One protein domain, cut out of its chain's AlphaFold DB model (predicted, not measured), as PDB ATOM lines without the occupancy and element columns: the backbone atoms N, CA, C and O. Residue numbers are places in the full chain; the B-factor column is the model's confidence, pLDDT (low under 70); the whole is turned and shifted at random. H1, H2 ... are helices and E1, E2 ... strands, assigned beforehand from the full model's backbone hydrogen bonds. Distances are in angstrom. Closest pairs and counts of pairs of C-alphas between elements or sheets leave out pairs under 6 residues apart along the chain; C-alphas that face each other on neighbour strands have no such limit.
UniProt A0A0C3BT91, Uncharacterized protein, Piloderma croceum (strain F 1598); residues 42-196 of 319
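This is residues 42 to 196 of the 319 residues of an uncharacterized protein of Piloderma croceum (strain F 1598) (UniProt A0A0C3BT91). What does one see first? A twisted sheet of five strands forms the core, with H4 packed on one face and H2 side by side with H4; H3 packs on the sheet away from H4, near the E1 end at Asn 97, and H1 is beside H3. What are the parts? The printed part has 155 residues with four named helices and five named strands, in the order H1 H2 E1 E2 E3 E4 H3 E5 H4; the antiparallel sheet runs E4 E3 E2 E1 E5, and the class is mixed. How large is it? It is compact, with a radius of gyration of the C-alphas of 15.7 A and spans of 46 by 38 by 27 A.

Where are the strands? E1 is residues 89 to 97, 22.5 A long; E2 is 105 to 111, 20.0 A; E3 is 116 to 123, 23.4 A. E4 is 137 to 146, 26.7 A, beginning at C-alpha 137 (-114.021, -71.120, 42.139), and E5 is 158 to 165, 18.6 A, with a bend of 66 degrees at residue 161. Where are the helices? H1 is residues 45 to 55, from C-alpha 45 at (-119.038, -59.421, 27.799), H2 is 73 to 83, and H3 is 148 to 157. H4 is 174 to 186, 18.6 A, ending at C-alpha 186 (-112.034, -64.319, 54.924).

How is the sheet paired? E1 to E4 form a meander, each strand the antiparallel neighbour of the one before: N 93 and O 108 are 2.8 A apart, N 109 and O 117 2.8 A, and N 142 and O 120 2.8 A. E5 is the antiparallel neighbour of E1, with N 94 and O 162 at 2.8 A. Which helices are on it? There are three layers, helices on both faces of a sheet: H4 on one face, at a height over the sheet of 7.4 A and over none of the strands, and H3 on the other, though at 3.9 A H3 is only just at the sheet's level. The closest C-alphas of E1 and H4 are those of Ile 89 and Leu 174, 6.4 A apart, and of E1 and H3 those of Asn 97 and Ala 157, 5.8 A. How do the helices stand to each other? H2 and H4 are close but not clearly touching, Tyr 78 and Leu 175 having the closest C-alphas at 7.2 A, with a shallow tilt of 6 degrees, opposite ways. H1 and H3 are close but not clearly touching too, at 7.4 A between the C-alphas of Thr 52 and Ser 150. In H1, H2, H3 and H4 every O i to N i+4 pair is within hydrogen-bond range.

Which links are long? Those from H1 to H2 and from E3 to E4 are long, and residues 61 to 62 of the first pair antiparallel with residues 142 to 143 of E4. How far does it reach? The two C-alphas farthest apart are those of Phe 129 and Lys 169, 46.9 A, and the printed part has no cut. Where is confidence low? Residues 42 to 58 and 100 to 102 are under 70; the mean pLDDT of the printed part is 85.0.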
ATOM      1  N   ARG A  42    -117.174 -66.086  29.431       42.41
ATOM      2  CA  ARG A  42    -115.983 -66.043  28.549       42.41
ATOM      3  C   ARG A  42    -116.083 -65.295  27.213       42.41
ATOM      4  O   ARG A  42    -115.047 -64.798  26.790       42.41
ATOM      5  N   ALA A  43    -117.234 -65.085  26.573       36.12
ATOM      6  CA  ALA A  43    -117.282 -64.223  25.370       36.12
ATOM      7  C   ALA A  43    -118.712 -63.744  25.073       36.12
ATOM      8  O   ALA A  43    -119.600 -64.590  25.135       36.12
ATOM      9  N   PRO A  44    -119.007 -62.459  24.747       34.12
ATOM     10  CA  PRO A  44    -118.176 -61.270  24.478       34.12
ATOM     11  C   PRO A  44    -118.278 -60.162  25.563       34.12
ATOM     12  O   PRO A  44    -117.785 -59.052  25.379       34.12
ATOM     13  N   SER A  45    -118.905 -60.421  26.716       42.09
ATOM     14  CA  SER A  45    -119.038 -59.421  27.799       42.09
ATOM     15  C   SER A  45    -117.708 -59.080  28.478       42.09
ATOM     16  O   SER A  45    -117.507 -57.964  28.957       42.09
ATOM     17  N   ASN A  46    -116.754 -60.012  28.448       43.78
ATOM     18  CA  ASN A  46    -115.385 -59.759  28.864       43.78
ATOM     19  C   ASN A  46    -114.550 -59.049  27.802       43.78
ATOM     20  O   ASN A  46    -113.595 -58.420  28.210       43.78
ATOM     21  N   SER A  47    -114.857 -59.077  26.500       40.38
ATOM     22  CA  SER A  47    -114.025 -58.349  25.529       40.38
ATOM     23  C   SER A  47    -114.286 -56.854  25.597       40.38
ATOM     24  O   SER A  47    -113.322 -56.108  25.612       40.38
ATOM     25  N   LEU A  48    -115.543 -56.409  25.743       40.97
ATOM     26  CA  LEU A  48    -115.836 -54.989  25.942       40.97
ATOM     27  C   LEU A  48    -115.240 -54.507  27.261       40.97
ATOM     28  O   LEU A  48    -114.593 -53.476  27.241       40.97
ATOM     29  N   ILE A  49    -115.374 -55.264  28.363       47.72
ATOM     30  CA  ILE A  49    -114.834 -54.871  29.678       47.72
ATOM     31  C   ILE A  49    -113.310 -55.058  29.787       47.72
ATOM     32  O   ILE A  49    -112.648 -54.279  30.465       47.72
ATOM     33  N   ALA A  50    -112.721 -56.059  29.132       45.34
ATOM     34  CA  ALA A  50    -111.268 -56.212  29.017       45.34
ATOM     35  C   ALA A  50    -110.680 -55.157  28.076       45.34
ATOM     36  O   ALA A  50    -109.609 -54.644  28.369       45.34
ATOM     37  N   ALA A  51    -111.393 -54.778  27.011       41.62
ATOM     38  CA  ALA A  51    -111.044 -53.651  26.155       41.62
ATOM     39  C   ALA A  51    -111.188 -52.327  26.911       41.62
ATOM     40  O   ALA A  51    -110.258 -51.533  26.866       41.62
ATOM     41  N   THR A  52    -112.251 -52.119  27.703       46.69
ATOM     42  CA  THR A  52    -112.331 -50.947  28.595       46.69
ATOM     43  C   THR A  52    -111.171 -50.978  29.588       46.69
ATOM     44  O   THR A  52    -110.495 -49.979  29.774       46.69
ATOM     45  N   ARG A  53    -110.829 -52.148  30.144       49.28
ATOM     46  CA  ARG A  53    -109.659 -52.317  31.026       49.28
ATOM     47  C   ARG A  53    -108.314 -52.061  30.357       49.28
ATOM     48  O   ARG A  53    -107.413 -51.596  31.047       49.28
ATOM     49  N   ALA A  54    -108.185 -52.327  29.061       45.53
ATOM     50  CA  ALA A  54    -107.005 -51.987  28.272       45.53
ATOM     51  C   ALA A  54    -106.910 -50.479  27.976       45.53
ATOM     52  O   ALA A  54    -105.810 -49.979  27.764       45.53
ATOM     53  N   LEU A  55    -108.039 -49.761  28.001       42.22
ATOM     54  CA  LEU A  55    -108.103 -48.303  27.850       42.22
ATOM     55  C   LEU A  55    -107.822 -47.546  29.160       42.22
ATOM     56  O   LEU A  55    -107.568 -46.345  29.124       42.22
ATOM     57  N   PHE A  56    -107.840 -48.222  30.313       50.06
ATOM     58  CA  PHE A  56    -107.648 -47.582  31.615       50.06
ATOM     59  C   PHE A  56    -106.162 -47.464  31.980       50.06
ATOM     60  O   PHE A  56    -105.431 -48.452  32.036       50.06
ATOM     61  N   PHE A  57    -105.727 -46.252  32.335       49.62
ATOM     62  CA  PHE A  57    -104.337 -45.961  32.715       49.62
ATOM     63  C   PHE A  57    -103.872 -46.674  34.000       49.62
ATOM     64  O   PHE A  57    -102.672 -46.847  34.209       49.62
ATOM     65  N   ASN A  58    -104.804 -47.128  34.849       62.72
ATOM     66  CA  ASN A  58    -104.508 -47.820  36.103       62.72
ATOM     67  C   ASN A  58    -105.037 -49.256  36.076       62.72
ATOM     68  O   ASN A  58    -106.244 -49.479  35.967       62.72
ATOM     69  N   ARG A  59    -104.142 -50.240  36.226       76.12
ATOM     70  CA  ARG A  59    -104.521 -51.660  36.300       76.12
ATOM     71  C   ARG A  59    -105.415 -51.926  37.526       76.12
ATOM     72  O   ARG A  59    -105.147 -51.362  38.589       76.12
ATOM     73  N   PRO A  60    -106.440 -52.796  37.413       86.81
ATOM     74  CA  PRO A  60    -107.222 -53.231  38.565       86.81
ATOM     75  C   PRO A  60    -106.318 -53.837  39.641       86.81
ATOM     76  O   PRO A  60    -105.458 -54.666  39.340       86.81
ATOM     77  N   VAL A  61    -106.534 -53.448  40.893       91.06
ATOM     78  CA  VAL A  61    -105.861 -54.034  42.052       91.06
ATOM     79  C   VAL A  61    -106.709 -55.189  42.554       91.06
ATOM     80  O   VAL A  61    -107.888 -55.005  42.855       91.06
ATOM     81  N   ARG A  62    -106.115 -56.383  42.629       92.38
ATOM     82  CA  ARG A  62    -106.755 -57.546  43.247       92.38
ATOM     83  C   ARG A  62    -106.907 -57.293  44.745       92.38
ATOM     84  O   ARG A  62    -105.946 -56.906  45.406       92.38
ATOM     85  N   LEU A  63    -108.113 -57.505  45.259       92.44
ATOM     86  CA  LEU A  63    -108.398 -57.473  46.688       92.44
ATOM     87  C   LEU A  63    -107.980 -58.810  47.300       92.44
ATOM     88  O   LEU A  63    -108.795 -59.703  47.514       92.44
ATOM     89  N   ASP A  64    -106.672 -58.949  47.485       89.62
ATOM     90  CA  ASP A  64    -106.031 -60.100  48.108       89.62
ATOM     91  C   ASP A  64    -105.623 -59.733  49.539       89.62
ATOM     92  O   ASP A  64    -104.860 -58.787  49.750       89.62
ATOM     93  N   PHE A  65    -106.171 -60.466  50.508       87.19
ATOM     94  CA  PHE A  65    -105.972 -60.227  51.937       87.19
ATOM     95  C   PHE A  65    -105.220 -61.372  52.627       87.19
ATOM     96  O   PHE A  65    -105.297 -61.518  53.843       87.19
ATOM     97  N   THR A  66    -104.471 -62.170  51.863       82.50
ATOM     98  CA  THR A  66    -103.661 -63.289  52.378       82.50
ATOM     99  C   THR A  66    -102.563 -62.876  53.363       82.50
ATOM    100  O   THR A  66    -102.084 -63.713  54.117       82.50
ATOM    101  N   SER A  67    -102.148 -61.605  53.366       75.31
ATOM    102  CA  SER A  67    -101.078 -61.068  54.230       75.31
ATOM    103  C   SER A  67    -101.604 -60.332  55.474       75.31
ATOM    104  O   SER A  67    -100.965 -59.391  55.944       75.31
ATOM    105  N   ASP A  68    -102.763 -60.751  55.988       71.06
ATOM    106  CA  ASP A  68    -103.535 -60.082  57.043       71.06
ATOM    107  C   ASP A  68    -104.048 -58.676  56.649       71.06
ATOM    108  O   ASP A  68    -103.747 -58.138  55.588       71.06
ATOM    109  N   TRP A  69    -104.901 -58.064  57.479       82.62
ATOM    110  CA  TRP A  69    -105.527 -56.758  57.183       82.62
ATOM    111  C   TRP A  69    -104.542 -55.577  57.214       82.62
ATOM    112  O   TRP A  69    -104.689 -54.604  56.469       82.62
ATOM    113  N   GLU A  70    -103.567 -55.628  58.121       80.25
ATOM    114  CA  GLU A  70    -102.684 -54.494  58.423       80.25
ATOM    115  C   GLU A  70    -101.497 -54.376  57.462       80.25
ATOM    116  O   GLU A  70    -100.883 -53.305  57.370       80.25
ATOM    117  N   ASN A  71    -101.212 -55.446  56.715       81.88
ATOM    118  CA  ASN A  71    -100.089 -55.555  55.795       81.88
ATOM    119  C   ASN A  71    -100.561 -56.034  54.413       81.88
ATOM    120  O   ASN A  71    -101.609 -56.649  54.264       81.88
ATOM    121  N   GLY A  72     -99.795 -55.719  53.368       85.69
ATOM    122  CA  GLY A  72    -100.036 -56.250  52.026       85.69
ATOM    123  C   GLY A  72    -100.623 -55.266  51.004       85.69
ATOM    124  O   GLY A  72    -100.774 -54.063  51.250       85.69
ATOM    125  N   PRO A  73    -100.941 -55.766  49.799       88.38
ATOM    126  CA  PRO A  73    -101.147 -54.926  48.621       88.38
ATOM    127  C   PRO A  73    -102.373 -54.015  48.735       88.38
ATOM    128  O   PRO A  73    -102.350 -52.887  48.238       88.38
ATOM    129  N   VAL A  74    -103.436 -54.470  49.407       91.25
ATOM    130  CA  VAL A  74    -104.676 -53.694  49.549       91.25
ATOM    131  C   VAL A  74    -104.490 -52.514  50.498       91.25
ATOM    132  O   VAL A  74    -104.894 -51.395  50.167       91.25
ATOM    133  N   ILE A  75    -103.855 -52.726  51.653       91.56
ATOM    134  CA  ILE A  75    -103.629 -51.643  52.614       91.56
ATOM    135  C   ILE A  75    -102.590 -50.645  52.092       91.56
ATOM    136  O   ILE A  75    -102.750 -49.439  52.282       91.56
ATOM    137  N   ASP A  76    -101.575 -51.107  51.357       91.88
ATOM    138  CA  ASP A  76    -100.596 -50.235  50.704       91.88
ATOM    139  C   ASP A  76    -101.238 -49.396  49.603       91.88
ATOM    140  O   ASP A  76    -100.977 -48.193  49.486       91.88
ATOM    141  N   TRP A  77    -102.136 -49.999  48.822       93.56
ATOM    142  CA  TRP A  77    -102.953 -49.265  47.867       93.56
ATOM    143  C   TRP A  77    -103.830 -48.221  48.569       93.56
ATOM    144  O   TRP A  77    -103.832 -47.060  48.156       93.56
ATOM    145  N   TYR A  78    -104.504 -48.581  49.665       95.31
ATOM    146  CA  TYR A  78    -105.312 -47.643  50.446       95.31
ATOM    147  C   TYR A  78    -104.476 -46.478  50.991       95.31
ATOM    148  O   TYR A  78    -104.877 -45.325  50.842       95.31
ATOM    149  N   LYS A  79    -103.295 -46.742  51.568       94.94
ATOM    150  CA  LYS A  79    -102.373 -45.704  52.067       94.94
ATOM    151  C   LYS A  79    -101.987 -44.722  50.955       94.94
ATOM    152  O   LYS A  79    -101.987 -43.514  51.192       94.94
ATOM    153  N   LYS A  80    -101.744 -45.210  49.729       94.69
ATOM    154  CA  LYS A  80    -101.490 -44.357  48.551       94.69
ATOM    155  C   LYS A  80    -102.693 -43.478  48.206       94.69
ATOM    156  O   LYS A  80    -102.508 -42.289  47.971       94.69
ATOM    157  N   GLN A  81    -103.914 -44.017  48.209       95.44
ATOM    158  CA  GLN A  81    -105.121 -43.208  47.975       95.44
ATOM    159  C   GLN A  81    -105.346 -42.191  49.104       95.44
ATOM    160  O   GLN A  81    -105.675 -41.030  48.870       95.44
ATOM    161  N   ARG A  82    -105.090 -42.584  50.353       95.81
ATOM    162  CA  ARG A  82    -105.194 -41.693  51.510       95.81
ATOM    163  C   ARG A  82    -104.233 -40.512  51.412       95.81
ATOM    164  O   ARG A  82    -104.650 -39.393  51.686       95.81
ATOM    165  N   ALA A  83    -102.994 -40.740  50.979       95.50
ATOM    166  CA  ALA A  83    -102.015 -39.676  50.758       95.50
ATOM    167  C   ALA A  83    -102.461 -38.667  49.681       95.50
ATOM    168  O   ALA A  83    -102.144 -37.487  49.787       95.50
ATOM    169  N   LYS A  84    -103.253 -39.104  48.691       93.19
ATOM    170  CA  LYS A  84    -103.885 -38.227  47.686       93.19
ATOM    171  C   LYS A  84    -105.134 -37.495  48.202       93.19
ATOM    172  O   LYS A  84    -105.703 -36.682  47.485       93.19
ATOM    173  N   GLY A  85    -105.610 -37.807  49.410       93.94
ATOM    174  CA  GLY A  85    -106.900 -37.328  49.919       93.94
ATOM    175  C   GLY A  85    -108.118 -38.030  49.303       93.94
ATOM    176  O   GLY A  85    -109.251 -37.626  49.560       93.94
ATOM    177  N   SER A  86    -107.916 -39.114  48.547       95.38
ATOM    178  CA  SER A  86    -108.940 -39.765  47.725       95.38
ATOM    179  C   SER A  86    -109.635 -40.938  48.412       95.38
ATOM    180  O   SER A  86    -109.856 -41.996  47.834       95.38
ATOM    181  N   THR A  87    -109.985 -40.764  49.685       97.19
ATOM    182  CA  THR A  87    -110.609 -41.821  50.511       97.19
ATOM    183  C   THR A  87    -111.948 -41.412  51.114       97.19
ATOM    184  O   THR A  87    -112.771 -42.277  51.405       97.19
ATOM    185  N   ALA A  88    -112.220 -40.112  51.243       96.81
ATOM    186  CA  ALA A  88    -113.505 -39.619  51.719       96.81
ATOM    187  C   ALA A  88    -114.577 -39.784  50.630       96.81
ATOM    188  O   ALA A  88    -114.545 -39.095  49.607       96.81
ATOM    189  N   ILE A  89    -115.536 -40.683  50.857       97.19
ATOM    190  CA  ILE A  89    -116.587 -40.991  49.885       97.19
ATOM    191  C   ILE A  89    -117.569 -39.814  49.793       97.19
ATOM    192  O   ILE A  89    -117.950 -39.205  50.787       97.19
ATOM    193  N   GLU A  90    -117.994 -39.468  48.591       96.38
ATOM    194  CA  GLU A  90    -119.087 -38.525  48.341       96.38
ATOM    195  C   GLU A  90    -120.358 -39.259  47.912       96.38
ATOM    196  O   GLU A  90    -121.466 -38.923  48.338       96.38
ATOM    197  N   LYS A  91    -120.191 -40.277  47.067       96.69
ATOM    198  CA  LYS A  91    -121.281 -41.054  46.492       96.69
ATOM    199  C   LYS A  91    -120.852 -42.507  46.346       96.69
ATOM    200  O   LYS A  91    -119.737 -42.779  45.919       96.69
ATOM    201  N   ILE A  92    -121.755 -43.430  46.645       98.00
ATOM    202  CA  ILE A  92    -121.617 -44.840  46.274       98.00
ATOM    203  C   ILE A  92    -122.840 -45.245  45.459       98.00
ATOM    204  O   ILE A  92    -123.960 -44.827  45.758       98.00
ATOM    205  N   GLN A  93    -122.635 -46.024  44.409       97.88
ATOM    206  CA  GLN A  93    -123.695 -46.501  43.535       97.88
ATOM    207  C   GLN A  93    -123.555 -47.998  43.319       97.88
ATOM    208  O   GLN A  93    -122.473 -48.467  42.980       97.88
ATOM    209  N   LEU A  94    -124.666 -48.717  43.450       97.38
ATOM    210  CA  LEU A  94    -124.826 -50.034  42.854       97.38
ATOM    211  C   LEU A  94    -125.280 -49.838  41.414       97.38
ATOM    212  O   LEU A  94    -126.299 -49.187  41.159       97.38
ATOM    213  N   ARG A  95    -124.515 -50.390  40.477       95.56
ATOM    214  CA  ARG A  95    -124.782 -50.283  39.046       95.56
ATOM    215  C   ARG A  95    -124.969 -51.649  38.417       95.56
ATOM    216  O   ARG A  95    -124.366 -52.622  38.859       95.56
ATOM    217  N   LYS A  96    -125.776 -51.687  37.359       92.69
ATOM    218  CA  LYS A  96    -126.106 -52.894  36.602       92.69
ATOM    219  C   LYS A  96    -125.880 -52.653  35.118       92.69
ATOM    220  O   LYS A  96    -126.465 -51.736  34.547       92.69
ATOM    221  N   ASN A  97    -125.022 -53.455  34.495       90.19
ATOM    222  CA  ASN A  97    -124.786 -53.383  33.051       90.19
ATOM    223  C   ASN A  97    -126.052 -53.731  32.262       90.19
ATOM    224  O   ASN A  97    -126.818 -54.583  32.694       90.19
ATOM    225  N   TYR A  98    -126.238 -53.135  31.081       84.12
ATOM    226  CA  TYR A  98    -127.356 -53.463  30.181       84.12
ATOM    227  C   TYR A  98    -127.138 -54.736  29.354       84.12
ATOM    228  O   TYR A  98    -128.058 -55.204  28.685       84.12
ATOM    229  N   GLN A  99    -125.922 -55.284  29.357       76.94
ATOM    230  CA  GLN A  99    -125.536 -56.353  28.445       76.94
ATOM    231  C   GLN A  99    -126.265 -57.670  28.757       76.94
ATOM    232  O   GLN A  99    -126.022 -58.308  29.776       76.94
ATOM    233  N   HIS A 100    -127.132 -58.098  27.841       61.09
ATOM    234  CA  HIS A 100    -127.762 -59.417  27.858       61.09
ATOM    235  C   HIS A 100    -126.767 -60.506  27.396       61.09
ATOM    236  O   HIS A 100    -125.927 -60.221  26.535       61.09
ATOM    237  N   PRO A 101    -126.844 -61.755  27.901       62.88
ATOM    238  CA  PRO A 101    -127.746 -62.258  28.952       62.88
ATOM    239  C   PRO A 101    -127.238 -62.028  30.384       62.88
ATOM    240  O   PRO A 101    -127.939 -62.337  31.344       62.88
ATOM    241  N   TYR A 102    -126.030 -61.481  30.545       69.44
ATOM    242  CA  TYR A 102    -125.349 -61.387  31.835       69.44
ATOM    243  C   TYR A 102    -125.321 -59.957  32.363       69.44
ATOM    244  O   TYR A 102    -124.418 -59.169  32.071       69.44
ATOM    245  N   TYR A 103    -126.290 -59.643  33.215       83.75
ATOM    246  CA  TYR A 103    -126.357 -58.353  33.886       83.75
ATOM    247  C   TYR A 103    -125.369 -58.288  35.055       83.75
ATOM    248  O   TYR A 103    -125.720 -58.551  36.202       83.75
ATOM    249  N   HIS A 104    -124.115 -57.951  34.758       91.25
ATOM    250  CA  HIS A 104    -123.086 -57.770  35.783       91.25
ATOM    251  C   HIS A 104    -123.419 -56.584  36.696       91.25
ATOM    252  O   HIS A 104    -123.664 -55.474  36.205       91.25
ATOM    253  N   GLU A 105    -123.388 -56.817  38.007       94.56
ATOM    254  CA  GLU A 105    -123.575 -55.791  39.033       94.56
ATOM    255  C   GLU A 105    -122.252 -55.470  39.730       94.56
ATOM    256  O   GLU A 105    -121.428 -56.349  39.991       94.56
ATOM    257  N   TYR A 106    -122.029 -54.185  39.983       95.81
ATOM    258  CA  TYR A 106    -120.782 -53.675  40.546       95.81
ATOM    259  C   TYR A 106    -121.019 -52.380  41.317       95.81
ATOM    260  O   TYR A 106    -122.084 -51.758  41.234       95.81
ATOM    261  N   ILE A 107    -119.996 -51.956  42.056       98.12
ATOM    262  CA  ILE A 107    -120.046 -50.744  42.870       98.12
ATOM    263  C   ILE A 107    -119.178 -49.656  42.250       98.12
ATOM    264  O   ILE A 107    -118.022 -49.895  41.902       98.12
ATOM    265  N   ILE A 108    -119.727 -48.446  42.160       97.62
ATOM    266  CA  ILE A 108    -118.990 -47.217  41.863       97.62
ATOM    267  C   ILE A 108    -118.921 -46.358  43.118       97.62
ATOM    268  O   ILE A 108    -119.936 -46.113  43.763       97.62
ATOM    269  N   ILE A 109    -117.728 -45.882  43.450       97.94
ATOM    270  CA  ILE A 109    -117.444 -45.032  44.603       97.94
ATOM    271  C   ILE A 109    -116.835 -43.739  44.077       97.94
ATOM    272  O   ILE A 109    -115.702 -43.741  43.612       97.94
ATOM    273  N   SER A 110    -117.559 -42.632  44.167       96.88
ATOM    274  CA  SER A 110    -117.019 -41.300  43.898       96.88
ATOM    275  C   SER A 110    -116.567 -40.674  45.211       96.88
ATOM    276  O   SER A 110    -117.287 -40.710  46.211       96.88
ATOM    277  N   THR A 111    -115.368 -40.106  45.217       96.62
ATOM    278  CA  THR A 111    -114.773 -39.426  46.370       96.62
ATOM    279  C   THR A 111    -114.885 -37.919  46.237       96.62
ATOM    280  O   THR A 111    -114.986 -37.389  45.135       96.62
ATOM    281  N   ARG A 112    -114.782 -37.215  47.364       95.25
ATOM    282  CA  ARG A 112    -114.879 -35.746  47.412       95.25
ATOM    283  C   ARG A 112    -113.771 -35.015  46.668       95.25
ATOM    284  O   ARG A 112    -113.932 -33.862  46.296       95.25
ATOM    285  N   SER A 113    -112.637 -35.674  46.484       94.44
ATOM    286  CA  SER A 113    -111.517 -35.188  45.680       94.44
ATOM    287  C   SER A 113    -111.720 -35.416  44.176       94.44
ATOM    288  O   SER A 113    -110.806 -35.165  43.404       94.44
ATOM    289  N   GLY A 114    -112.872 -35.944  43.747       93.50
ATOM    290  CA  GLY A 114    -113.189 -36.197  42.338       93.50
ATOM    291  C   GLY A 114    -112.684 -37.537  41.788       93.50
ATOM    292  O   GLY A 114    -112.982 -37.876  40.646       93.50
ATOM    293  N   HIS A 115    -111.971 -38.338  42.586       94.81
ATOM    294  CA  HIS A 115    -111.551 -39.680  42.174       94.81
ATOM    295  C   HIS A 115    -112.732 -40.644  42.216       94.81
ATOM    296  O   HIS A 115    -113.541 -40.590  43.148       94.81
ATOM    297  N   THR A 116    -112.796 -41.551  41.244       95.88
ATOM    298  CA  THR A 116    -113.833 -42.579  41.170       95.88
ATOM    299  C   THR A 116    -113.210 -43.966  41.164       95.88
ATOM    300  O   THR A 116    -112.250 -44.218  40.441       95.88
ATOM    301  N   TYR A 117    -113.764 -44.873  41.962       96.38
ATOM    302  CA  TYR A 117    -113.345 -46.265  42.039       96.38
ATOM    303  C   TYR A 117    -114.473 -47.200  41.634       96.38
ATOM    304  O   TYR A 117    -115.633 -46.975  41.973       96.38
ATOM    305  N   ARG A 118    -114.116 -48.281  40.954       95.94
ATOM    306  CA  ARG A 118    -114.990 -49.395  40.613       95.94
ATOM    307  C   ARG A 118    -114.564 -50.626  41.392       95.94
ATOM    308  O   ARG A 118    -113.393 -50.992  41.346       95.94
ATOM    309  N   VAL A 119    -115.513 -51.260  42.069       97.31
ATOM    310  CA  VAL A 119    -115.313 -52.541  42.753       97.31
ATOM    311  C   VAL A 119    -116.100 -53.615  42.017       97.31
ATOM    312  O   VAL A 119    -117.303 -53.464  41.802       97.31
ATOM    313  N   ASP A 120    -115.421 -54.692  41.636       95.44
ATOM    314  CA  ASP A 120    -116.003 -55.845  40.950       95.44
ATOM    315  C   ASP A 120    -115.675 -57.138  41.694       95.44
ATOM    316  O   ASP A 120    -114.559 -57.291  42.190       95.44
ATOM    317  N   ARG A 121    -116.597 -58.102  41.625       95.56
ATOM    318  CA  ARG A 121    -116.348 -59.524  41.885       95.56
ATOM    319  C   ARG A 121    -116.508 -60.325  40.605       95.56
ATOM    320  O   ARG A 121    -117.491 -60.140  39.884       95.56
ATOM    321  N   ARG A 122    -115.573 -61.230  40.326       91.56
ATOM    322  CA  ARG A 122    -115.598 -62.110  39.148       91.56
ATOM    323  C   ARG A 122    -115.221 -63.540  39.510       91.56
ATOM    324  O   ARG A 122    -114.604 -63.738  40.554       91.56
ATOM    325  N   PRO A 123    -115.586 -64.524  38.676       90.50
ATOM    326  CA  PRO A 123    -115.001 -65.844  38.804       90.50
ATOM    327  C   PRO A 123    -113.522 -65.811  38.418       90.50
ATOM    328  O   PRO A 123    -113.084 -64.919  37.682       90.50
ATOM    329  N   ASP A 124    -112.786 -66.810  38.884       84.12
ATOM    330  CA  ASP A 124    -111.451 -67.113  38.389       84.12
ATOM    331  C   ASP A 124    -111.497 -67.313  36.854       84.12
ATOM    332  O   ASP A 124    -112.278 -68.143  36.366       84.12
ATOM    333  N   PRO A 125    -110.725 -66.540  36.062       77.50
ATOM    334  CA  PRO A 125    -110.719 -66.660  34.603       77.50
ATOM    335  C   PRO A 125    -110.217 -68.018  34.094       77.50
ATOM    336  O   PRO A 125    -110.497 -68.359  32.933       77.50
ATOM    337  N   ASP A 126    -109.501 -68.764  34.936       83.00
ATOM    338  CA  ASP A 126    -108.886 -70.046  34.604       83.00
ATOM    339  C   ASP A 126    -109.740 -71.245  35.053       83.00
ATOM    340  O   ASP A 126    -109.514 -72.361  34.588       83.00
ATOM    341  N   ALA A 127    -110.787 -71.014  35.856       80.88
ATOM    342  CA  ALA A 127    -111.688 -72.054  36.366       80.88
ATOM    343  C   ALA A 127    -113.187 -71.725  36.151       80.88
ATOM    344  O   ALA A 127    -113.960 -71.609  37.106       80.88
ATOM    345  N   PRO A 128    -113.655 -71.560  34.896       75.69
ATOM    346  CA  PRO A 128    -115.026 -71.126  34.621       75.69
ATOM    347  C   PRO A 128    -116.090 -72.186  34.945       75.69
ATOM    348  O   PRO A 128    -117.193 -71.823  35.349       75.69
ATOM    349  N   PHE A 129    -115.791 -73.476  34.777       79.56
ATOM    350  CA  PHE A 129    -116.751 -74.556  35.052       79.56
ATOM    351  C   PHE A 129    -117.016 -74.729  36.548       79.56
ATOM    352  O   PHE A 129    -118.151 -74.974  36.951       79.56
ATOM    353  N   ASP A 130    -116.002 -74.471  37.372       86.75
ATOM    354  CA  ASP A 130    -116.093 -74.530  38.831       86.75
ATOM    355  C   ASP A 130    -117.155 -73.569  39.380       86.75
ATOM    356  O   ASP A 130    -117.702 -73.801  40.451       86.75
ATOM    357  N   THR A 131    -117.514 -72.518  38.633       83.81
ATOM    358  CA  THR A 131    -118.539 -71.543  39.034       83.81
ATOM    359  C   THR A 131    -119.951 -72.123  39.150       83.81
ATOM    360  O   THR A 131    -120.771 -71.553  39.871       83.81
ATOM    361  N   ILE A 132    -120.247 -73.221  38.445       85.44
ATOM    362  CA  ILE A 132    -121.550 -73.908  38.486       85.44
ATOM    363  C   ILE A 132    -121.584 -74.924  39.638       85.44
ATOM    364  O   ILE A 132    -122.656 -75.225  40.167       85.44
ATOM    365  N   MET A 133    -120.415 -75.420  40.049       85.06
ATOM    366  CA  MET A 133    -120.278 -76.431  41.093       85.06
ATOM    367  C   MET A 133    -120.618 -75.865  42.470       85.06
ATOM    368  O   MET A 133    -120.430 -74.675  42.739       85.06
ATOM    369  N   LYS A 134    -121.041 -76.743  43.386       84.38
ATOM    370  CA  LYS A 134    -121.419 -76.370  44.760       84.38
ATOM    371  C   LYS A 134    -120.311 -75.608  45.498       84.38
ATOM    372  O   LYS A 134    -120.597 -74.711  46.287       84.38
ATOM    373  N   ILE A 135    -119.057 -75.973  45.238       89.44
ATOM    374  CA  ILE A 135    -117.872 -75.386  45.876       89.44
ATOM    375  C   ILE A 135    -117.490 -74.028  45.258       89.44
ATOM    376  O   ILE A 135    -116.917 -73.186  45.953       89.44
ATOM    377  N   GLY A 136    -117.797 -73.792  43.981       91.94
ATOM    378  CA  GLY A 136    -117.358 -72.593  43.272       91.94
ATOM    379  C   GLY A 136    -115.867 -72.577  42.920       91.94
ATOM    380  O   GLY A 136    -115.108 -73.496  43.228       91.94
ATOM    381  N   CYS A 137    -115.436 -71.461  42.332       91.94
ATOM    382  CA  CYS A 137    -114.021 -71.120  42.139       91.94
ATOM    383  C   CYS A 137    -113.570 -70.053  43.149       91.94
ATOM    384  O   CYS A 137    -114.364 -69.565  43.953       91.94
ATOM    385  N   ILE A 138    -112.294 -69.664  43.127       91.38
ATOM    386  CA  ILE A 138    -111.813 -68.527  43.925       91.38
ATOM    387  C   ILE A 138    -112.462 -67.238  43.403       91.38
ATOM    388  O   ILE A 138    -112.437 -66.969  42.202       91.38
ATOM    389  N   ALA A 139    -113.034 -66.421  44.295       93.44
ATOM    390  CA  ALA A 139    -113.546 -65.117  43.893       93.44
ATOM    391  C   ALA A 139    -112.397 -64.166  43.534       93.44
ATOM    392  O   ALA A 139    -111.451 -63.960  44.297       93.44
ATOM    393  N   TYR A 140    -112.502 -63.559  42.358       92.69
ATOM    394  CA  TYR A 140    -111.555 -62.580  41.853       92.69
ATOM    395  C   TYR A 140    -112.108 -61.168  42.059       92.69
ATOM    396  O   TYR A 140    -112.719 -60.568  41.166       92.69
ATOM    397  N   ASP A 141    -111.912 -60.654  43.271       94.94
ATOM    398  CA  ASP A 141    -112.354 -59.319  43.661       94.94
ATOM    399  C   ASP A 141    -111.311 -58.271  43.280       94.94
ATOM    400  O   ASP A 141    -110.107 -58.455  43.473       94.94
ATOM    401  N   THR A 142    -111.764 -57.151  42.722       95.31
ATOM    402  CA  THR A 142    -110.876 -56.079  42.263       95.31
ATOM    403  C   THR A 142    -111.420 -54.708  42.611       95.31
ATOM    404  O   THR A 142    -112.631 -54.494  42.571       95.31
ATOM    405  N   ILE A 143    -110.512 -53.771  42.875       95.56
ATOM    406  CA  ILE A 143    -110.795 -52.340  42.915       95.56
ATOM    407  C   ILE A 143    -109.950 -51.619  41.865       95.56
ATOM    408  O   ILE A 143    -108.761 -51.890  41.704       95.56
ATOM    409  N   GLN A 144    -110.563 -50.707  41.123       92.75
ATOM    410  CA  GLN A 144    -109.908 -49.972  40.049       92.75
ATOM    411  C   GLN A 144    -110.267 -48.495  40.118       92.75
ATOM    412  O   GLN A 144    -111.428 -48.151  40.290       92.75
ATOM    413  N   GLU A 145    -109.277 -47.623  39.958       92.69
ATOM    414  CA  GLU A 145    -109.513 -46.194  39.743       92.69
ATOM    415  C   GLU A 145    -109.945 -45.958  38.292       92.69
ATOM    416  O   GLU A 145    -109.302 -46.453  37.366       92.69
ATOM    417  N   VAL A 146    -111.047 -45.238  38.110       89.62
ATOM    418  CA  VAL A 146    -111.715 -45.009  36.828       89.62
ATOM    419  C   VAL A 146    -111.584 -43.533  36.468       89.62
ATOM    420  O   VAL A 146    -111.927 -42.667  37.275       89.62
ATOM    421  N   ASP A 147    -111.090 -43.245  35.264       86.06
ATOM    422  CA  ASP A 147    -111.011 -41.874  34.758       86.06
ATOM    423  C   ASP A 147    -112.368 -41.359  34.237       86.06
ATOM    424  O   ASP A 147    -113.373 -42.069  34.185       86.06
ATOM    425  N   PHE A 148    -112.410 -40.084  33.860       80.25
ATOM    426  CA  PHE A 148    -113.641 -39.423  33.431       80.25
ATOM    427  C   PHE A 148    -114.231 -39.980  32.127       80.25
ATOM    428  O   PHE A 148    -115.452 -40.098  32.010       80.25
ATOM    429  N   THR A 149    -113.391 -40.322  31.146       76.25
ATOM    430  CA  THR A 149    -113.840 -40.895  29.865       76.25
ATOM    431  C   THR A 149    -114.495 -42.248  30.109       76.25
ATOM    432  O   THR A 149    -115.619 -42.501  29.683       76.25
ATOM    433  N   SER A 150    -113.828 -43.058  30.916       76.50
ATOM    434  CA  SER A 150    -114.272 -44.372  31.358       76.50
ATOM    435  C   SER A 150    -115.582 -44.310  32.136       76.50
ATOM    436  O   SER A 150    -116.460 -45.153  31.969       76.50
ATOM    437  N   LEU A 151    -115.748 -43.291  32.981       81.00
ATOM    438  CA  LEU A 151    -116.981 -43.094  33.733       81.00
ATOM    439  C   LEU A 151    -118.175 -42.819  32.808       81.00
ATOM    440  O   LEU A 151    -119.244 -43.382  33.032       81.00
ATOM    441  N   LYS A 152    -117.989 -42.031  31.739       83.06
ATOM    442  CA  LYS A 152    -119.041 -41.792  30.734       83.06
ATOM    443  C   LYS A 152    -119.448 -43.067  30.001       83.06
ATOM    444  O   LYS A 152    -120.632 -43.273  29.752       83.06
ATOM    445  N   GLU A 153    -118.482 -43.916  29.667       82.50
ATOM    446  CA  GLU A 153    -118.755 -45.216  29.046       82.50
ATOM    447  C   GLU A 153    -119.507 -46.149  30.001       82.50
ATOM    448  O   GLU A 153    -120.450 -46.830  29.604       82.50
ATOM    449  N   LEU A 154    -119.148 -46.151  31.286       83.38
ATOM    450  CA  LEU A 154    -119.909 -46.890  32.293       83.38
ATOM    451  C   LEU A 154    -121.332 -46.350  32.421       83.38
ATOM    452  O   LEU A 154    -122.268 -47.139  32.547       83.38
ATOM    453  N   ASP A 155    -121.509 -45.031  32.368       85.69
ATOM    454  CA  ASP A 155    -122.824 -44.401  32.420       85.69
ATOM    455  C   ASP A 155    -123.704 -44.754  31.217       85.69
ATOM    456  O   ASP A 155    -124.904 -44.958  31.392       85.69
ATOM    457  N   SER A 156    -123.130 -44.902  30.021       87.12
ATOM    458  CA  SER A 156    -123.882 -45.335  28.838       87.12
ATOM    459  C   SER A 156    -124.163 -46.843  28.823       87.12
ATOM    460  O   SER A 156    -125.195 -47.270  28.307       87.12
ATOM    461  N   ALA A 157    -123.286 -47.656  29.418       86.44
ATOM    462  CA  ALA A 157    -123.385 -49.117  29.409       86.44
ATOM    463  C   ALA A 157    -124.127 -49.722  30.618       86.44
ATOM    464  O   ALA A 157    -124.311 -50.944  30.679       86.44
ATOM    465  N   SER A 158    -124.545 -48.908  31.594       91.31
ATOM    466  CA  SER A 158    -125.176 -49.395  32.825       91.31
ATOM    467  C   SER A 158    -126.187 -48.426  33.431       91.31
ATOM    468  O   SER A 158    -126.077 -47.212  33.274       91.31
ATOM    469  N   SER A 159    -127.123 -48.953  34.220       93.31
ATOM    470  CA  SER A 159    -128.029 -48.158  35.050       93.31
ATOM    471  C   SER A 159    -127.568 -48.109  36.504       93.31
ATOM    472  O   SER A 159    -126.995 -49.059  37.038       93.31
ATOM    473  N   CYS A 160    -127.848 -46.988  37.171       95.38
ATOM    474  CA  CYS A 160    -127.750 -46.881  38.623       95.38
ATOM    475  C   CYS A 160    -129.004 -47.501  39.252       95.38
ATOM    476  O   CYS A 160    -130.104 -46.987  39.062       95.38
ATOM    477  N   VAL A 161    -128.837 -48.580  40.016       94.69
ATOM    478  CA  VAL A 161    -129.934 -49.275  40.709       94.69
ATOM    479  C   VAL A 161    -130.171 -48.658  42.086       94.69
ATOM    480  O   VAL A 161    -131.307 -48.400  42.471       94.69
ATOM    481  N   VAL A 162    -129.088 -48.385  42.819       95.25
ATOM    482  CA  VAL A 162    -129.112 -47.738  44.138       95.25
ATOM    483  C   VAL A 162    -128.003 -46.700  44.183       95.25
ATOM    484  O   VAL A 162    -126.887 -46.974  43.752       95.25
ATOM    485  N   GLY A 163    -128.288 -45.520  44.732       95.62
ATOM    486  CA  GLY A 163    -127.291 -44.484  44.984       95.62
ATOM    487  C   GLY A 163    -127.408 -43.958  46.407       95.62
ATOM    488  O   GLY A 163    -128.497 -43.585  46.835       95.62
ATOM    489  N   LEU A 164    -126.290 -43.906  47.128       94.56
ATOM    490  CA  LEU A 164    -126.187 -43.206  48.408       94.56
ATOM    491  C   LEU A 164    -125.255 -42.011  48.233       94.56
ATOM    492  O   LEU A 164    -124.212 -42.118  47.584       94.56
ATOM    493  N   HIS A 165    -125.631 -40.880  48.820       95.00
ATOM    494  CA  HIS A 165    -124.902 -39.625  48.701       95.00
ATOM    495  C   HIS A 165    -124.801 -38.929  50.061       95.00
ATOM    496  O   HIS A 165    -125.777 -38.877  50.810       95.00
ATOM    497  N   TRP A 166    -123.621 -38.391  50.377       93.19
ATOM    498  CA  TRP A 166    -123.339 -37.733  51.656       93.19
ATOM    499  C   TRP A 166    -123.049 -36.243  51.456       93.19
ATOM    500  O   TRP A 166    -121.975 -35.876  50.988       93.19
ATOM    501  N   GLN A 167    -123.979 -35.383  51.890       82.38
ATOM    502  CA  GLN A 167    -123.938 -33.924  51.676       82.38
ATOM    503  C   GLN A 167    -123.251 -33.110  52.800       82.38
ATOM    504  O   GLN A 167    -123.183 -31.888  52.727       82.38
ATOM    505  N   GLY A 168    -122.752 -33.751  53.865       80.62
ATOM    506  CA  GLY A 168    -122.162 -33.071  55.037       80.62
ATOM    507  C   GLY A 168    -120.633 -33.071  55.059       80.62
ATOM    508  O   GLY A 168    -120.001 -33.562  54.142       80.62
ATOM    509  N   LYS A 169    -119.988 -32.595  56.136       80.62
ATOM    510  CA  LYS A 169    -118.533 -32.811  56.334       80.62
ATOM    511  C   LYS A 169    -118.201 -34.264  56.656       80.62
ATOM    512  O   LYS A 169    -117.112 -34.729  56.337       80.62
ATOM    513  N   GLU A 170    -119.149 -34.983  57.228       83.81
ATOM    514  CA  GLU A 170    -118.984 -36.370  57.625       83.81
ATOM    515  C   GLU A 170    -119.409 -37.312  56.511       83.81
ATOM    516  O   GLU A 170    -120.402 -37.086  55.819       83.81
ATOM    517  N   THR A 171    -118.634 -38.376  56.349       92.56
ATOM    518  CA  THR A 171    -118.888 -39.412  55.359       92.56
ATOM    519  C   THR A 171    -118.244 -40.728  55.780       92.56
ATOM    520  O   THR A 171    -117.681 -40.866  56.873       92.56
ATOM    521  N   ILE A 172    -118.392 -41.729  54.931       94.00
ATOM    522  CA  ILE A 172    -117.730 -43.012  55.022       94.00
ATOM    523  C   ILE A 172    -116.369 -42.910  54.329       94.00
ATOM    524  O   ILE A 172    -116.219 -42.276  53.287       94.00
ATOM    525  N   ASP A 173    -115.367 -43.508  54.958       96.12
ATOM    526  CA  ASP A 173    -114.032 -43.641  54.390       96.12
ATOM    527  C   ASP A 173    -113.967 -44.909  53.535       96.12
ATOM    528  O   ASP A 173    -114.579 -45.922  53.886       96.12
ATOM    529  N   LEU A 174    -113.204 -44.880  52.447       97.06
ATOM    530  CA  LEU A 174    -112.970 -46.032  51.577       97.06
ATOM    531  C   LEU A 174    -112.510 -47.278  52.348       97.06
ATOM    532  O   LEU A 174    -112.893 -48.390  51.989       97.06
ATOM    533  N   LEU A 175    -111.775 -47.102  53.451       96.19
ATOM    534  CA  LEU A 175    -111.350 -48.193  54.327       96.19
ATOM    535  C   LEU A 175    -112.522 -49.024  54.856       96.19
ATOM    536  O   LEU A 175    -112.395 -50.231  55.019       96.19
ATOM    537  N   PHE A 176    -113.680 -48.402  55.097       96.06
ATOM    538  CA  PHE A 176    -114.875 -49.117  55.540       96.06
ATOM    539  C   PHE A 176    -115.391 -50.073  54.459       96.06
ATOM    540  O   PHE A 176    -115.734 -51.212  54.763       96.06
ATOM    541  N   VAL A 177    -115.390 -49.652  53.192       97.38
ATOM    542  CA  VAL A 177    -115.762 -50.540  52.081       97.38
ATOM    543  C   VAL A 177    -114.748 -51.674  51.953       97.38
ATOM    544  O   VAL A 177    -115.141 -52.832  51.844       97.38
ATOM    545  N   LEU A 178    -113.451 -51.370  52.068       96.12
ATOM    546  CA  LEU A 178    -112.403 -52.392  52.064       96.12
ATOM    547  C   LEU A 178    -112.552 -53.387  53.224       96.12
ATOM    548  O   LEU A 178    -112.316 -54.570  53.015       96.12
ATOM    549  N   SER A 179    -113.001 -52.953  54.406       95.38
ATOM    550  CA  SER A 179    -113.246 -53.870  55.530       95.38
ATOM    551  C   SER A 179    -114.413 -54.828  55.279       95.38
ATOM    552  O   SER A 179    -114.379 -55.961  55.748       95.38
ATOM    553  N   ILE A 180    -115.421 -54.413  54.498       95.81
ATOM    554  CA  ILE A 180    -116.499 -55.312  54.060       95.81
ATOM    555  C   ILE A 180    -115.919 -56.365  53.113       95.81
ATOM    556  O   ILE A 180    -116.159 -57.556  53.303       95.81
ATOM    557  N   CYS A 181    -115.116 -55.943  52.132       96.38
ATOM    558  CA  CYS A 181    -114.450 -56.867  51.215       96.38
ATOM    559  C   CYS A 181    -113.525 -57.842  51.957       96.38
ATOM    560  O   CYS A 181    -113.527 -59.025  51.645       96.38
ATOM    561  N   PHE A 182    -112.781 -57.369  52.962       93.56
ATOM    562  CA  PHE A 182    -111.939 -58.209  53.815       93.56
ATOM    563  C   PHE A 182    -112.756 -59.264  54.566       93.56
ATOM    564  O   PHE A 182    -112.387 -60.435  54.560       93.56
ATOM    565  N   ALA A 183    -113.876 -58.874  55.179       93.44
ATOM    566  CA  ALA A 183    -114.745 -59.813  55.886       93.44
ATOM    567  C   ALA A 183    -115.301 -60.888  54.941       93.44
ATOM    568  O   ALA A 183    -115.273 -62.068  55.268       93.44
ATOM    569  N   ILE A 184    -115.734 -60.492  53.741       93.81
ATOM    570  CA  ILE A 184    -116.220 -61.423  52.717       93.81
ATOM    571  C   ILE A 184    -115.099 -62.352  52.223       93.81
ATOM    572  O   ILE A 184    -115.335 -63.536  52.013       93.81
ATOM    573  N   HIS A 185    -113.887 -61.832  52.025       92.88
ATOM    574  CA  HIS A 185    -112.740 -62.610  51.550       92.88
ATOM    575  C   HIS A 185    -112.254 -63.651  52.568       92.88
ATOM    576  O   HIS A 185    -111.727 -64.688  52.178       92.88
ATOM    577  N   ASN A 186    -112.421 -63.387  53.863       88.25
ATOM    578  CA  ASN A 186    -112.034 -64.319  54.924       88.25
ATOM    579  C   ASN A 186    -113.175 -65.244  55.362       88.25
ATOM    580  O   ASN A 186    -112.959 -66.145  56.170       88.25
ATOM    581  N   ASP A 187    -114.383 -65.048  54.835       93.25
ATOM    582  CA  ASP A 187    -115.484 -65.968  55.071       93.25
ATOM    583  C   ASP A 187    -115.257 -67.284  54.317       93.25
ATOM    584  O   ASP A 187    -114.913 -67.299  53.133       93.25
ATOM    585  N   THR A 188    -115.483 -68.401  55.006       89.75
ATOM    586  CA  THR A 188    -115.218 -69.751  54.478       89.75
ATOM    587  C   THR A 188    -116.037 -70.106  53.235       89.75
ATOM    588  O   THR A 188    -115.622 -70.974  52.470       89.75
ATOM    589  N   TRP A 189    -117.168 -69.432  53.004       89.25
ATOM    590  CA  TRP A 189    -118.041 -69.666  51.856       89.25
ATOM    591  C   TRP A 189    -118.016 -68.492  50.876       89.25
ATOM    592  O   TRP A 189    -117.901 -68.688  49.665       89.25
ATOM    593  N   ALA A 190    -118.097 -67.260  51.380       93.06
ATOM    594  CA  ALA A 190    -118.229 -66.057  50.564       93.06
ATOM    595  C   ALA A 190    -116.920 -65.593  49.902       93.06
ATOM    596  O   ALA A 190    -116.949 -64.677  49.067       93.06
ATOM    597  N   ASN A 191    -115.793 -66.240  50.223       93.62
ATOM    598  CA  ASN A 191    -114.532 -66.097  49.493       93.62
ATOM    599  C   ASN A 191    -114.511 -66.855  48.153       93.62
ATOM    600  O   ASN A 191    -113.608 -66.660  47.331       93.62
ATOM    601  N   ARG A 192    -115.515 -67.706  47.912       94.50
ATOM    602  CA  ARG A 192    -115.721 -68.400  46.644       94.50
ATOM    603  C   ARG A 192    -116.640 -67.599  45.739       94.50
ATOM    604  O   ARG A 192    -117.464 -66.807  46.186       94.50
ATOM    605  N   TYR A 193    -116.513 -67.842  44.443       93.88
ATOM    606  CA  TYR A 193    -117.475 -67.412  43.446       93.88
ATOM    607  C   TYR A 193    -118.276 -68.623  42.979       93.88
ATOM    608  O   TYR A 193    -117.742 -69.529  42.335       93.88
ATOM    609  N   THR A 194    -119.576 -68.586  43.254       90.81
ATOM    610  CA  THR A 194    -120.575 -69.507  42.704       90.81
ATOM    611  C   THR A 194    -121.605 -68.704  41.931       90.81
ATOM    612  O   THR A 194    -121.983 -67.609  42.356       90.81
ATOM    613  N   LEU A 195    -122.096 -69.234  40.813       86.75
ATOM    614  CA  LEU A 195    -123.153 -68.574  40.049       86.75
ATOM    615  C   LEU A 195    -124.443 -68.455  40.859       86.75
ATOM    616  O   LEU A 195    -125.134 -67.448  40.715       86.75
ATOM    617  N   GLN A 196    -124.746 -69.428  41.728       85.81
ATOM    618  CA  GLN A 196    -126.002 -69.434  42.480       85.81
ATOM    619  C   GLN A 196    -126.008 -68.489  43.693       85.81
ATOM    620  O   GLN A 196    -127.074 -67.993  44.046       85.81
TER     621      GLN A 196